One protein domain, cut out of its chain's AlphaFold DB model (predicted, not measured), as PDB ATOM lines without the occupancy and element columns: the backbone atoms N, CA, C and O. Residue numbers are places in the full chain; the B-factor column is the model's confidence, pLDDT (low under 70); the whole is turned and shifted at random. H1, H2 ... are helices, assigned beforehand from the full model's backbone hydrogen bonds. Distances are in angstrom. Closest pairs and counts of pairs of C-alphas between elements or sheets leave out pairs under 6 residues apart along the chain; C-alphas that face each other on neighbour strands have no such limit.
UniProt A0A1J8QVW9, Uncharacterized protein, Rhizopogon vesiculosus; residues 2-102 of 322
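Overview. This is residues 2 to 102 of the 322 residues of an uncharacterized protein of Rhizopogon vesiculosus (UniProt A0A1J8QVW9). With little regular structure, this domain is mostly winding loops, with one longer helix, H4, along one side and three short helices, H1 to H3, set among the loops. From Gly 2, 24 residues run without a named element before H1. The printed part has 101 residues, 32 of them in four named helices, H1 H2 H3 H4; with no named strand, its class is all helix. It is only just compact, close to loose, with radius of gyration of the C-alphas 15.3 A and spans of 43 by 32 by 27 A.

Arrangement. H1, residues 26 to 30, and H2, residues 48 to 55, touch no helix. H3, residues 64 to 67, and residues 83 to 87 of H4, residues 77 to 91, only just touch, with 3 pairs of C-alphas within 8 A; the closest, those of Phe 64 and Ala 84, are 6.0 A apart. Every O i to N i+4 pair is within hydrogen-bond range in H1, H2 and H4; H3 is too short for one.

Along the chain. H1 begins at C-alpha 26 (235.912, 151.641, 180.944) and measures 6.6 A, H2 10.4 A, H3 5.0 A. H4 measures 21.0 A, ending at C-alpha 91 (219.817, 168.198, 161.840).

Size, cuts and confidence. The C-alphas farthest apart, of Gly 2 and Ala 90, are 48.4 A apart. The printed part has no cut; H1 to H2 is a long link. Confidence is under 70 at residues 2 to 18, 32 to 42 and 101 to 102.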
ATOM      1  N   GLY A   2     247.397 129.313 163.671       48.75
ATOM      2  CA  GLY A   2     246.005 129.771 163.573       48.75
ATOM      3  C   GLY A   2     245.836 131.164 164.174       48.75
ATOM      4  O   GLY A   2     246.121 131.345 165.357       48.75
ATOM      5  N   ALA A   3     245.367 132.128 163.381       47.31
ATOM      6  CA  ALA A   3     244.993 133.444 163.887       47.31
ATOM      7  C   ALA A   3     243.762 133.307 164.797       47.31
ATOM      8  O   ALA A   3     242.676 132.935 164.347       47.31
ATOM      9  N   LYS A   4     243.930 133.588 166.094       53.81
ATOM     10  CA  LYS A   4     242.800 133.709 167.018       53.81
ATOM     11  C   LYS A   4     242.098 135.031 166.725       53.81
ATOM     12  O   LYS A   4     242.595 136.078 167.129       53.81
ATOM     13  N   HIS A   5     240.959 134.975 166.042       53.22
ATOM     14  CA  HIS A   5     240.061 136.119 165.942       53.22
ATOM     15  C   HIS A   5     239.591 136.497 167.352       53.22
ATOM     16  O   HIS A   5     238.912 135.715 168.020       53.22
ATOM     17  N   ALA A   6     240.002 137.673 167.819       56.56
ATOM     18  CA  ALA A   6     239.471 138.271 169.031       56.56
ATOM     19  C   ALA A   6     238.102 138.879 168.708       56.56
ATOM     20  O   ALA A   6     237.993 139.727 167.823       56.56
ATOM     21  N   VAL A   7     237.057 138.428 169.401       58.03
ATOM     22  CA  VAL A   7     235.714 138.995 169.247       58.03
ATOM     23  C   VAL A   7     235.626 140.233 170.135       58.03
ATOM     24  O   VAL A   7     235.772 140.142 171.351       58.03
ATOM     25  N   CYS A   8     235.405 141.389 169.513       63.16
ATOM     26  CA  CYS A   8     235.397 142.706 170.159       63.16
ATOM     27  C   CYS A   8     234.087 143.064 170.888       63.16
ATOM     28  O   CYS A   8     233.953 144.172 171.401       63.16
ATOM     29  N   GLN A   9     233.115 142.152 170.918       60.34
ATOM     30  CA  GLN A   9     231.794 142.392 171.489       60.34
ATOM     31  C   GLN A   9     231.772 142.014 172.974       60.34
ATOM     32  O   GLN A   9     232.009 140.864 173.338       60.34
ATOM     33  N   TRP A  10     231.463 142.995 173.821       58.09
ATOM     34  CA  TRP A  10     231.260 142.848 175.270       58.09
ATOM     35  C   TRP A  10     229.785 143.050 175.646       58.09
ATOM     36  O   TRP A  10     229.456 143.517 176.735       58.09
ATOM     37  N   ASP A  11     228.885 142.690 174.732       58.78
ATOM     38  CA  ASP A  11     227.486 142.528 175.095       58.78
ATOM     39  C   ASP A  11     227.386 141.304 176.013       58.78
ATOM     40  O   ASP A  11     227.614 140.161 175.600       58.78
ATOM     41  N   VAL A  12     227.170 141.555 177.303       56.53
ATOM     42  CA  VAL A  12     227.009 140.498 178.297       56.53
ATOM     43  C   VAL A  12     225.673 139.817 178.043       56.53
ATOM     44  O   VAL A  12     224.620 140.418 178.218       56.53
ATOM     45  N   VAL A  13     225.709 138.545 177.639       54.62
ATOM     46  CA  VAL A  13     224.499 137.744 177.406       54.62
ATOM     47  C   VAL A  13     223.634 137.750 178.674       54.62
ATOM     48  O   VAL A  13     224.037 137.206 179.700       54.62
ATOM     49  N   GLY A  14     222.454 138.373 178.593       68.31
ATOM     50  CA  GLY A  14     221.575 138.633 179.743       68.31
ATOM     51  C   GLY A  14     221.637 140.060 180.311       68.31
ATOM     52  O   GLY A  14     221.060 140.309 181.367       68.31
ATOM     53  N   GLY A  15     222.316 140.992 179.636       64.06
ATOM     54  CA  GLY A  15     222.339 142.413 179.973       64.06
ATOM     55  C   GLY A  15     220.960 143.079 179.909       64.06
ATOM     56  O   GLY A  15     220.023 142.589 179.277       64.06
ATOM     57  N   SER A  16     220.833 144.224 180.582       65.62
ATOM     58  CA  SER A  16     219.597 145.010 180.574       65.62
ATOM     59  C   SER A  16     219.299 145.563 179.178       65.62
ATOM     60  O   SER A  16     220.131 146.248 178.586       65.62
ATOM     61  N   VAL A  17     218.065 145.375 178.701       65.69
ATOM     62  CA  VAL A  17     217.543 146.034 177.484       65.69
ATOM     63  C   VAL A  17     217.560 147.567 177.561       65.69
ATOM     64  O   VAL A  17     217.464 148.224 176.531       65.69
ATOM     65  N   ALA A  18     217.706 148.148 178.757       68.75
ATOM     66  CA  ALA A  18     217.814 149.594 178.971       68.75
ATOM     67  C   ALA A  18     219.262 150.127 178.892       68.75
ATOM     68  O   ALA A  18     219.536 151.211 179.408       68.75
ATOM     69  N   GLY A  19     220.183 149.356 178.305       75.19
ATOM     70  CA  GLY A  19     221.604 149.688 178.239       75.19
ATOM     71  C   GLY A  19     222.327 149.584 179.585       75.19
ATOM     72  O   GLY A  19     221.737 149.294 180.629       75.19
ATOM     73  N   ILE A  20     223.642 149.794 179.541       81.00
ATOM     74  CA  ILE A  20     224.552 149.688 180.685       81.00
ATOM     75  C   ILE A  20     225.400 150.960 180.702       81.00
ATOM     76  O   ILE A  20     226.062 151.251 179.714       81.00
ATOM     77  N   ASP A  21     225.399 151.713 181.798       88.00
ATOM     78  CA  ASP A  21     226.373 152.794 181.986       88.00
ATOM     79  C   ASP A  21     227.732 152.185 182.366       88.00
ATOM     80  O   ASP A  21     227.780 151.181 183.080       88.00
ATOM     81  N   ALA A  22     228.847 152.789 181.946       88.25
ATOM     82  CA  ALA A  22     230.166 152.389 182.433       88.25
ATOM     83  C   ALA A  22     230.970 153.578 182.959       88.25
ATOM     84  O   ALA A  22     231.012 154.655 182.361       88.25
ATOM     85  N   GLY A  23     231.627 153.357 184.097       90.06
ATOM     86  CA  GLY A  23     232.407 154.372 184.792       90.06
ATOM     87  C   GLY A  23     233.725 154.747 184.107       90.06
ATOM     88  O   GLY A  23     234.125 154.198 183.079       90.06
ATOM     89  N   VAL A  24     234.421 155.689 184.743       91.12
ATOM     90  CA  VAL A  24     235.751 156.176 184.352       91.12
ATOM     91  C   VAL A  24     236.710 155.018 184.057       91.12
ATOM     92  O   VAL A  24     236.823 154.066 184.827       91.12
ATOM     93  N   GLY A  25     237.433 155.122 182.945       86.69
ATOM     94  CA  GLY A  25     238.416 154.142 182.497       86.69
ATOM     95  C   GLY A  25     237.841 152.952 181.728       86.69
ATOM     96  O   GLY A  25     238.626 152.214 181.134       86.69
ATOM     97  N   ALA A  26     236.516 152.771 181.653       85.06
ATOM     98  CA  ALA A  26     235.912 151.641 180.944       85.06
ATOM     99  C   ALA A  26     236.375 151.563 179.478       85.06
ATOM    100  O   ALA A  26     236.908 150.540 179.052       85.06
ATOM    101  N   TYR A  27     236.297 152.661 178.723       81.62
ATOM    102  CA  TYR A  27     236.780 152.719 177.339       81.62
ATOM    103  C   TYR A  27     238.289 152.425 177.203       81.62
ATOM    104  O   TYR A  27     238.725 151.846 176.206       81.62
ATOM    105  N   ALA A  28     239.099 152.755 178.215       82.06
ATOM    106  CA  ALA A  28     240.524 152.417 178.227       82.06
ATOM    107  C   ALA A  28     240.766 150.908 178.436       82.06
ATOM    108  O   ALA A  28     241.704 150.366 177.854       82.06
ATOM    109  N   LEU A  29     239.901 150.213 179.187       78.69
ATOM    110  CA  LEU A  29     239.931 148.747 179.300       78.69
ATOM    111  C   LEU A  29     239.621 148.080 177.950       78.69
ATOM    112  O   LEU A  29     240.351 147.177 177.541       78.69
ATOM    113  N   TYR A  30     238.614 148.577 177.219       72.75
ATOM    114  CA  TYR A  30     238.287 148.123 175.857       72.75
ATOM    115  C   TYR A  30     239.424 148.341 174.848       72.75
ATOM    116  O   TYR A  30     239.600 147.543 173.931       72.75
ATOM    117  N   ARG A  31     240.191 149.425 175.009       74.19
ATOM    118  CA  ARG A  31     241.314 149.796 174.135       74.19
ATOM    119  C   ARG A  31     242.674 149.242 174.567       74.19
ATOM    120  O   ARG A  31     243.679 149.585 173.942       74.19
ATOM    121  N   SER A  32     242.743 148.464 175.647       68.31
ATOM    122  CA  SER A  32     244.020 148.092 176.262       68.31
ATOM    123  C   SER A  32     244.885 147.241 175.313       68.31
ATOM    124  O   SER A  32     244.519 146.097 175.030       68.31
ATOM    125  N   PRO A  33     246.055 147.736 174.856       56.50
ATOM    126  CA  PRO A  33     246.858 147.074 173.822       56.50
ATOM    127  C   PRO A  33     247.548 145.784 174.300       56.50
ATOM    128  O   PRO A  33     248.139 145.070 173.495       56.50
ATOM    129  N   SER A  34     247.503 145.493 175.603       59.06
ATOM    130  CA  SER A  34     248.013 144.259 176.215       59.06
ATOM    131  C   SER A  34     246.911 143.255 176.583       59.06
ATOM    132  O   SER A  34     247.219 142.163 177.062       59.06
ATOM    133  N   GLY A  35     245.636 143.602 176.374       59.19
ATOM    134  CA  GLY A  35     244.504 142.687 176.524       59.19
ATOM    135  C   GLY A  35     244.185 141.925 175.228       59.19
ATOM    136  O   GLY A  35     244.744 142.220 174.175       59.19
ATOM    137  N   PRO A  36     243.235 140.974 175.256       55.19
ATOM    138  CA  PRO A  36     242.705 140.322 174.054       55.19
ATOM    139  C   PRO A  36     241.747 141.233 173.256       55.19
ATOM    140  O   PRO A  36     240.852 140.728 172.584       55.19
ATOM    141  N   PHE A  37     241.875 142.556 173.384       65.94
ATOM    142  CA  PHE A  37     240.873 143.529 172.958       65.94
ATOM    143  C   PHE A  37     241.383 144.452 171.851       65.94
ATOM    144  O   PHE A  37     242.542 144.410 171.443       65.94
ATOM    145  N   CYS A  38     240.436 145.189 171.289       62.72
ATOM    146  CA  CYS A  38     240.475 145.751 169.951       62.72
ATOM    147  C   CYS A  38     241.694 146.649 169.694       62.72
ATOM    148  O   CYS A  38     242.098 147.431 170.553       62.72
ATOM    149  N   SER A  39     242.221 146.539 168.466       62.09
ATOM    150  CA  SER A  39     243.265 147.379 167.851       62.09
ATOM    151  C   SER A  39     243.193 148.855 168.288       62.09
ATOM    152  O   SER A  39     242.079 149.340 168.494       62.09
ATOM    153  N   PRO A  40     244.323 149.595 168.397       62.84
ATOM    154  CA  PRO A  40     244.351 151.003 168.809       62.84
ATOM    155  C   PRO A  40     243.284 151.870 168.122       62.84
ATOM    156  O   PRO A  40     243.476 152.380 167.021       62.84
ATOM    157  N   GLY A  41     242.163 152.067 168.819       65.69
ATOM    158  CA  GLY A  41     241.098 152.960 168.383       65.69
ATOM    159  C   GLY A  41     241.541 154.418 168.439       65.69
ATOM    160  O   GLY A  41     242.358 154.809 169.275       65.69
ATOM    161  N   THR A  42     240.976 155.243 167.574       68.44
ATOM    162  CA  THR A  42     241.085 156.700 167.641       68.44
ATOM    163  C   THR A  42     239.927 157.263 168.467       68.44
ATOM    164  O   THR A  42     238.803 156.775 168.388       68.44
ATOM    165  N   ASN A  43     240.184 158.277 169.300       74.38
ATOM    166  CA  ASN A  43     239.091 158.996 169.966       74.38
ATOM    167  C   ASN A  43     238.302 159.779 168.904       74.38
ATOM    168  O   ASN A  43     238.907 160.290 167.960       74.38
ATOM    169  N   GLN A  44     236.981 159.909 169.081       78.31
ATOM    170  CA  GLN A  44     236.112 160.790 168.272       78.31
ATOM    171  C   GLN A  44     236.121 160.511 166.753       78.31
ATOM    172  O   GLN A  44     235.656 161.328 165.966       78.31
ATOM    173  N   SER A  45     236.675 159.381 166.312       82.25
ATOM    174  CA  SER A  45     236.816 159.037 164.897       82.25
ATOM    175  C   SER A  45     237.006 157.536 164.722       82.25
ATOM    176  O   SER A  45     237.696 156.891 165.514       82.25
ATOM    177  N   LEU A  46     236.416 156.978 163.669       84.00
ATOM    178  CA  LEU A  46     236.743 155.630 163.213       84.00
ATOM    179  C   LEU A  46     238.050 155.665 162.398       84.00
ATOM    180  O   LEU A  46     238.302 156.657 161.710       84.00
ATOM    181  N   PRO A  47     238.859 154.591 162.417       85.94
ATOM    182  CA  PRO A  47     239.956 154.422 161.468       85.94
ATOM    183  C   PRO A  47     239.474 154.595 160.017       85.94
ATOM    184  O   PRO A  47     238.367 154.179 159.670       85.94
ATOM    185  N   THR A  48     240.279 155.237 159.166       87.31
ATOM    186  CA  THR A  48     239.867 155.663 157.812       87.31
ATOM    187  C   THR A  48     239.438 154.499 156.918       87.31
ATOM    188  O   THR A  48     238.531 154.650 156.103       87.31
ATOM    189  N   ASP A  49     240.065 153.338 157.082       85.19
ATOM    190  CA  ASP A  49     239.722 152.072 156.437       85.19
ATOM    191  C   ASP A  49     238.354 151.547 156.897       85.19
ATOM    192  O   ASP A  49     237.525 151.205 156.055       85.19
ATOM    193  N   ILE A  50     238.072 151.570 158.204       85.31
ATOM    194  CA  ILE A  50     236.767 151.193 158.766       85.31
ATOM    195  C   ILE A  50     235.671 152.161 158.310       85.31
ATOM    196  O   ILE A  50     234.634 151.719 157.822       85.31
ATOM    197  N   GLN A  51     235.898 153.473 158.408       90.56
ATOM    198  CA  GLN A  51     234.937 154.485 157.959       90.56
ATOM    199  C   GLN A  51     234.625 154.318 156.467       90.56
ATOM    200  O   GLN A  51     233.461 154.292 156.079       90.56
ATOM    201  N   SER A  52     235.655 154.113 155.642       89.69
ATOM    202  CA  SER A  52     235.497 153.868 154.207       89.69
ATOM    203  C   SER A  52     234.756 152.556 153.924       89.69
ATOM    204  O   SER A  52     233.863 152.538 153.084       89.69
ATOM    205  N   ALA A  53     235.059 151.465 154.637       89.81
ATOM    206  CA  ALA A  53     234.375 150.180 154.476       89.81
ATOM    207  C   ALA A  53     232.880 150.251 154.839       89.81
ATOM    208  O   ALA A  53     232.054 149.690 154.123       89.81
ATOM    209  N   VAL A  54     232.534 150.968 155.914       91.00
ATOM    210  CA  VAL A  54     231.146 151.191 156.350       91.00
ATOM    211  C   VAL A  54     230.396 152.062 155.333       91.00
ATOM    212  O   VAL A  54     229.326 151.672 154.865       91.00
ATOM    213  N   CYS A  55     230.986 153.179 154.897       91.44
ATOM    214  CA  CYS A  55     230.373 154.056 153.895       91.44
ATOM    215  C   CYS A  55     230.219 153.386 152.516       91.44
ATOM    216  O   CYS A  55     229.201 153.578 151.860       91.44
ATOM    217  N   ASN A  56     231.169 152.541 152.098       91.94
ATOM    218  CA  ASN A  56     231.091 151.755 150.855       91.94
ATOM    219  C   ASN A  56     230.014 150.649 150.884       91.94
ATOM    220  O   ASN A  56     229.794 149.983 149.873       91.94
ATOM    221  N   LYS A  57     229.375 150.418 152.036       90.31
ATOM    222  CA  LYS A  57     228.245 149.495 152.218       90.31
ATOM    223  C   LYS A  57     226.906 150.226 152.388       90.31
ATOM    224  O   LYS A  57     225.951 149.623 152.866       90.31
ATOM    225  N   ASP A  58     226.850 151.517 152.046       86.81
ATOM    226  CA  ASP A  58     225.700 152.415 152.256       86.81
ATOM    227  C   ASP A  58     225.247 152.535 153.731       86.81
ATOM    228  O   ASP A  58     224.180 153.080 154.034       86.81
ATOM    229  N   ILE A  59     226.077 152.079 154.680       87.56
ATOM    230  CA  ILE A  59     225.804 152.183 156.114       87.56
ATOM    231  C   ILE A  59     226.144 153.605 156.561       87.56
ATOM    232  O   ILE A  59     227.283 154.066 156.464       87.56
ATOM    233  N   LYS A  60     225.140 154.314 157.072       87.88
ATOM    234  CA  LYS A  60     225.273 155.719 157.455       87.88
ATOM    235  C   LYS A  60     225.831 155.862 158.870       87.88
ATOM    236  O   LYS A  60     225.277 155.322 159.825       87.88
ATOM    237  N   LEU A  61     226.902 156.639 159.010       90.31
ATOM    238  CA  LEU A  61     227.570 156.906 160.285       90.31
ATOM    239  C   LEU A  61     227.053 158.200 160.919       90.31
ATOM    240  O   LEU A  61     227.223 159.283 160.356       90.31
ATOM    241  N   ALA A  62     226.404 158.069 162.078       90.31
ATOM    242  CA  ALA A  62     225.763 159.175 162.780       90.31
ATOM    243  C   ALA A  62     226.770 160.182 163.364       90.31
ATOM    244  O   ALA A  62     227.786 159.799 163.943       90.31
ATOM    245  N   ASN A  63     226.464 161.475 163.265       89.75
ATOM    246  CA  ASN A  63     227.339 162.574 163.675       89.75
ATOM    247  C   ASN A  63     227.616 162.586 165.182       89.75
ATOM    248  O   ASN A  63     228.757 162.821 165.590       89.75
ATOM    249  N   PHE A  64     226.617 162.265 166.013       89.81
ATOM    250  CA  PHE A  64     226.817 162.158 167.458       89.81
ATOM    251  C   PHE A  64     227.938 161.171 167.841       89.81
ATOM    252  O   PHE A  64     228.620 161.428 168.822       89.81
ATOM    253  N   LEU A  65     228.217 160.113 167.060       88.06
ATOM    254  CA  LEU A  65     229.302 159.152 167.348       88.06
ATOM    255  C   LEU A  65     230.708 159.780 167.329       88.06
ATOM    256  O   LEU A  65     231.638 159.231 167.918       88.06
ATOM    257  N   TYR A  66     230.866 160.912 166.644       87.31
ATOM    258  CA  TYR A  66     232.127 161.647 166.532       87.31
ATOM    259  C   TYR A  66     232.205 162.769 167.576       87.31
ATOM    260  O   TYR A  66     233.258 163.009 168.161       87.31
ATOM    261  N   ASN A  67     231.074 163.424 167.855       88.62
ATOM    262  CA  ASN A  67     230.996 164.549 168.792       88.62
ATOM    263  C   ASN A  67     230.863 164.117 170.263       88.62
ATOM    264  O   ASN A  67     231.292 164.842 171.162       88.62
ATOM    265  N   LEU A  68     230.256 162.958 170.525       88.94
ATOM    266  CA  LEU A  68     229.978 162.460 171.866       88.94
ATOM    267  C   LEU A  68     231.102 161.541 172.347       88.94
ATOM    268  O   LEU A  68     231.148 160.354 172.030       88.94
ATOM    269  N   PHE A  69     232.006 162.098 173.150       86.56
ATOM    270  CA  PHE A  69     233.109 161.352 173.741       86.56
ATOM    271  C   PHE A  69     233.445 161.867 175.139       86.56
ATOM    272  O   PHE A  69     233.577 163.074 175.349       86.56
ATOM    273  N   TRP A  70     233.657 160.950 176.082       87.81
ATOM    274  CA  TRP A  70     234.120 161.272 177.428       87.81
ATOM    275  C   TRP A  70     235.625 161.023 177.536       87.81
ATOM    276  O   TRP A  70     236.104 159.906 177.352       87.81
ATOM    277  N   ASN A  71     236.386 162.074 177.850       88.69
ATOM    278  CA  ASN A  71     237.853 162.020 177.910       88.69
ATOM    279  C   ASN A  71     238.399 161.081 178.998       88.69
ATOM    280  O   ASN A  71     239.542 160.638 178.910       88.69
ATOM    281  N   ASP A  72     237.592 160.788 180.016       89.50
ATOM    282  CA  ASP A  72     237.887 159.841 181.091       89.50
ATOM    283  C   ASP A  72     237.520 158.386 180.730       89.50
ATOM    284  O   ASP A  72     237.822 157.466 181.487       89.50
ATOM    285  N   GLY A  73     236.902 158.158 179.567       87.06
ATOM    286  CA  GLY A  73     236.484 156.846 179.090       87.06
ATOM    287  C   GLY A  73     235.220 156.284 179.742       87.06
ATOM    288  O   GLY A  73     234.977 155.085 179.591       87.06
ATOM    289  N   ALA A  74     234.439 157.099 180.456       90.38
ATOM    290  CA  ALA A  74     233.083 156.740 180.858       90.38
ATOM    291  C   ALA A  74     232.122 156.719 179.652       90.38
ATOM    292  O   ALA A  74     232.421 157.263 178.588       90.38
ATOM    293  N   TRP A  75     230.942 156.124 179.815       89.38
ATOM    294  CA  TRP A  75     229.798 156.374 178.934       89.38
ATOM    295  C   TRP A  75     228.485 156.168 179.686       89.38
ATOM    296  O   TRP A  75     228.400 155.341 180.593       89.38
ATOM    297  N   PHE A  76     227.462 156.927 179.297       91.19
ATOM    298  CA  PHE A  76     226.147 156.897 179.936       91.19
ATOM    299  C   PHE A  76     225.088 156.656 178.864       91.19
ATOM    300  O   PHE A  76     224.865 157.522 178.016       91.19
ATOM    301  N   TYR A  77     224.443 155.491 178.880       89.75
ATOM    302  CA  TYR A  77     223.521 155.044 177.836       89.75
ATOM    303  C   TYR A  77     222.391 156.049 177.603       89.75
ATOM    304  O   TYR A  77     222.155 156.458 176.467       89.75
ATOM    305  N   VAL A  78     221.738 156.503 178.678       90.44
ATOM    306  CA  VAL A  78     220.616 157.452 178.589       90.44
ATOM    307  C   VAL A  78     221.072 158.782 177.985       90.44
ATOM    308  O   VAL A  78     220.385 159.336 177.135       90.44
ATOM    309  N   TYR A  79     222.265 159.266 178.351       91.94
ATOM    310  CA  TYR A  79     222.822 160.491 177.773       91.94
ATOM    311  C   TYR A  79     223.143 160.320 176.284       91.94
ATOM    312  O   TYR A  79     222.848 161.213 175.491       91.94
ATOM    313  N   THR A  80     223.716 159.179 175.887       91.31
ATOM    314  CA  THR A  80     223.968 158.838 174.478       91.31
ATOM    315  C   THR A  80     222.678 158.807 173.672       91.31
ATOM    316  O   THR A  80     222.611 159.420 172.610       91.31
ATOM    317  N   MET A  81     221.647 158.140 174.194       91.06
ATOM    318  CA  MET A  81     220.340 158.028 173.553       91.06
ATOM    319  C   MET A  81     219.673 159.402 173.398       91.06
ATOM    320  O   MET A  81     219.300 159.774 172.289       91.06
ATOM    321  N   ASP A  82     219.589 160.186 174.477       92.88
ATOM    322  CA  ASP A  82     219.005 161.533 174.455       92.88
ATOM    323  C   ASP A  82     219.775 162.472 173.505       92.88
ATOM    324  O   ASP A  82     219.169 163.284 172.805       92.88
ATOM    325  N   THR A  83     221.107 162.345 173.438       91.44
ATOM    326  CA  THR A  83     221.955 163.125 172.519       91.44
ATOM    327  C   THR A  83     221.713 162.737 171.062       91.44
ATOM    328  O   THR A  83     221.593 163.623 170.221       91.44
ATOM    329  N   ALA A  84     221.593 161.441 170.754       89.88
ATOM    330  CA  ALA A  84     221.289 160.965 169.405       89.88
ATOM    331  C   ALA A  84     219.915 161.465 168.921       89.88
ATOM    332  O   ALA A  84     219.809 162.009 167.825       89.88
ATOM    333  N   VAL A  85     218.886 161.375 169.772       91.06
ATOM    334  CA  VAL A  85     217.534 161.889 169.478       91.06
ATOM    335  C   VAL A  85     217.540 163.414 169.290       91.06
ATOM    336  O   VAL A  85     216.845 163.940 168.418       91.06
ATOM    337  N   ALA A  86     218.333 164.146 170.078       90.62
ATOM    338  CA  ALA A  86     218.475 165.593 169.926       90.62
ATOM    339  C   ALA A  86     219.200 165.990 168.623       90.62
ATOM    340  O   ALA A  86     218.797 166.963 167.985       90.62
ATOM    341  N   ASP A  87     220.234 165.246 168.216       89.38
ATOM    342  CA  ASP A  87     220.989 165.472 166.973       89.38
ATOM    343  C   ASP A  87     220.128 165.166 165.731       89.38
ATOM    344  O   ASP A  87     220.082 165.959 164.788       89.38
ATOM    345  N   GLU A  88     219.341 164.086 165.762       89.00
ATOM    346  CA  GLU A  88     218.353 163.751 164.724       89.00
ATOM    347  C   GLU A  88     217.324 164.882 164.537       89.00
ATOM    348  O   GLU A  88     217.108 165.364 163.417       89.00
ATOM    349  N   ALA A  89     216.745 165.365 165.643       89.50
ATOM    350  CA  ALA A  89     215.762 166.445 165.636       89.50
ATOM    351  C   ALA A  89     216.350 167.798 165.188       89.50
ATOM    352  O   ALA A  89     215.670 168.572 164.513       89.50
ATOM    353  N   ALA A  90     217.604 168.098 165.542       88.56
ATOM    354  CA  ALA A  90     218.263 169.353 165.180       88.56
ATOM    355  C   ALA A  90     218.724 169.391 163.712       88.56
ATOM    356  O   ALA A  90     218.655 170.436 163.061       88.56
ATOM    357  N   THR A  91     219.187 168.261 163.171       84.81
ATOM    358  CA  THR A  91     219.817 168.198 161.840       84.81
ATOM    359  C   THR A  91     218.834 168.024 160.679       84.81
ATOM    360  O   THR A  91     219.268 167.987 159.528       84.81
ATOM    361  N   ASN A  92     217.519 167.951 160.929       81.75
ATOM    362  CA  ASN A  92     216.490 167.705 159.901       81.75
ATOM    363  C   ASN A  92     216.795 166.444 159.058       81.75
ATOM    364  O   ASN A  92     216.700 166.462 157.831       81.75
ATOM    365  N   ASN A  93     217.172 165.345 159.724       75.56
ATOM    366  CA  ASN A  93     217.659 164.084 159.136       75.56
ATOM    367  C   ASN A  93     219.062 164.132 158.489       75.56
ATOM    368  O   ASN A  93     219.530 163.107 157.989       75.56
ATOM    369  N   ASN A  94     219.784 165.258 158.533       82.75
ATOM    370  CA  ASN A  94     221.185 165.342 158.090       82.75
ATOM    371  C   ASN A  94     222.187 164.901 159.182       82.75
ATOM    372  O   ASN A  94     223.247 165.500 159.358       82.75
ATOM    373  N   MET A  95     221.858 163.838 159.920       86.38
ATOM    374  CA  MET A  95     222.687 163.286 161.003       86.38
ATOM    375  C   MET A  95     223.889 162.476 160.479       86.38
ATOM    376  O   MET A  95     224.576 161.827 161.256       86.38
ATOM    377  N   TYR A  96     224.144 162.459 159.168       87.31
ATOM    378  CA  TYR A  96     225.006 161.470 158.514       87.31
ATOM    379  C   TYR A  96     226.028 162.115 157.568       87.31
ATOM    380  O   TYR A  96     226.111 161.759 156.394       87.31
ATOM    381  N   THR A  97     226.810 163.078 158.060       87.19
ATOM    382  CA  THR A  97     227.777 163.832 157.235       87.19
ATOM    383  C   THR A  97     229.164 163.186 157.154       87.19
ATOM    384  O   THR A  97     230.028 163.683 156.438       87.19
ATOM    385  N   ASN A  98     229.402 162.091 157.886       86.12
ATOM    386  CA  ASN A  98     230.715 161.435 157.971       86.12
ATOM    387  C   ASN A  98     231.016 160.472 156.814       86.12
ATOM    388  O   ASN A  98     232.180 160.169 156.553       86.12
ATOM    389  N   CYS A  99     229.997 160.019 156.089       87.69
ATOM    390  CA  CYS A  99     230.209 159.440 154.770       87.69
ATOM    391  C   CYS A  99     230.196 160.581 153.761       87.69
ATOM    392  O   CYS A  99     229.196 161.286 153.650       87.69
ATOM    393  N   ASN A 100     231.307 160.778 153.044       77.12
ATOM    394  CA  ASN A 100     231.349 161.748 151.959       77.12
ATOM    395  C   ASN A 100     230.344 161.295 150.900       77.12
ATOM    396  O   ASN A 100     230.597 160.323 150.190       77.12
ATOM    397  N   SER A 101     229.188 161.952 150.854       55.94
ATOM    398  CA  SER A 101     228.080 161.524 150.015       55.94
ATOM    399  C   SER A 101     228.442 161.701 148.544       55.94
ATOM    400  O   SER A 101     228.144 162.728 147.930       55.94
ATOM    401  N   THR A 102     228.982 160.640 147.938       49.47
ATOM    402  CA  THR A 102     228.595 160.237 146.584       49.47
ATOM    403  C   THR A 102     227.094 159.997 146.612       49.47
ATOM    404  O   THR A 102     226.607 158.877 146.727       49.47
TER     405      THR A 102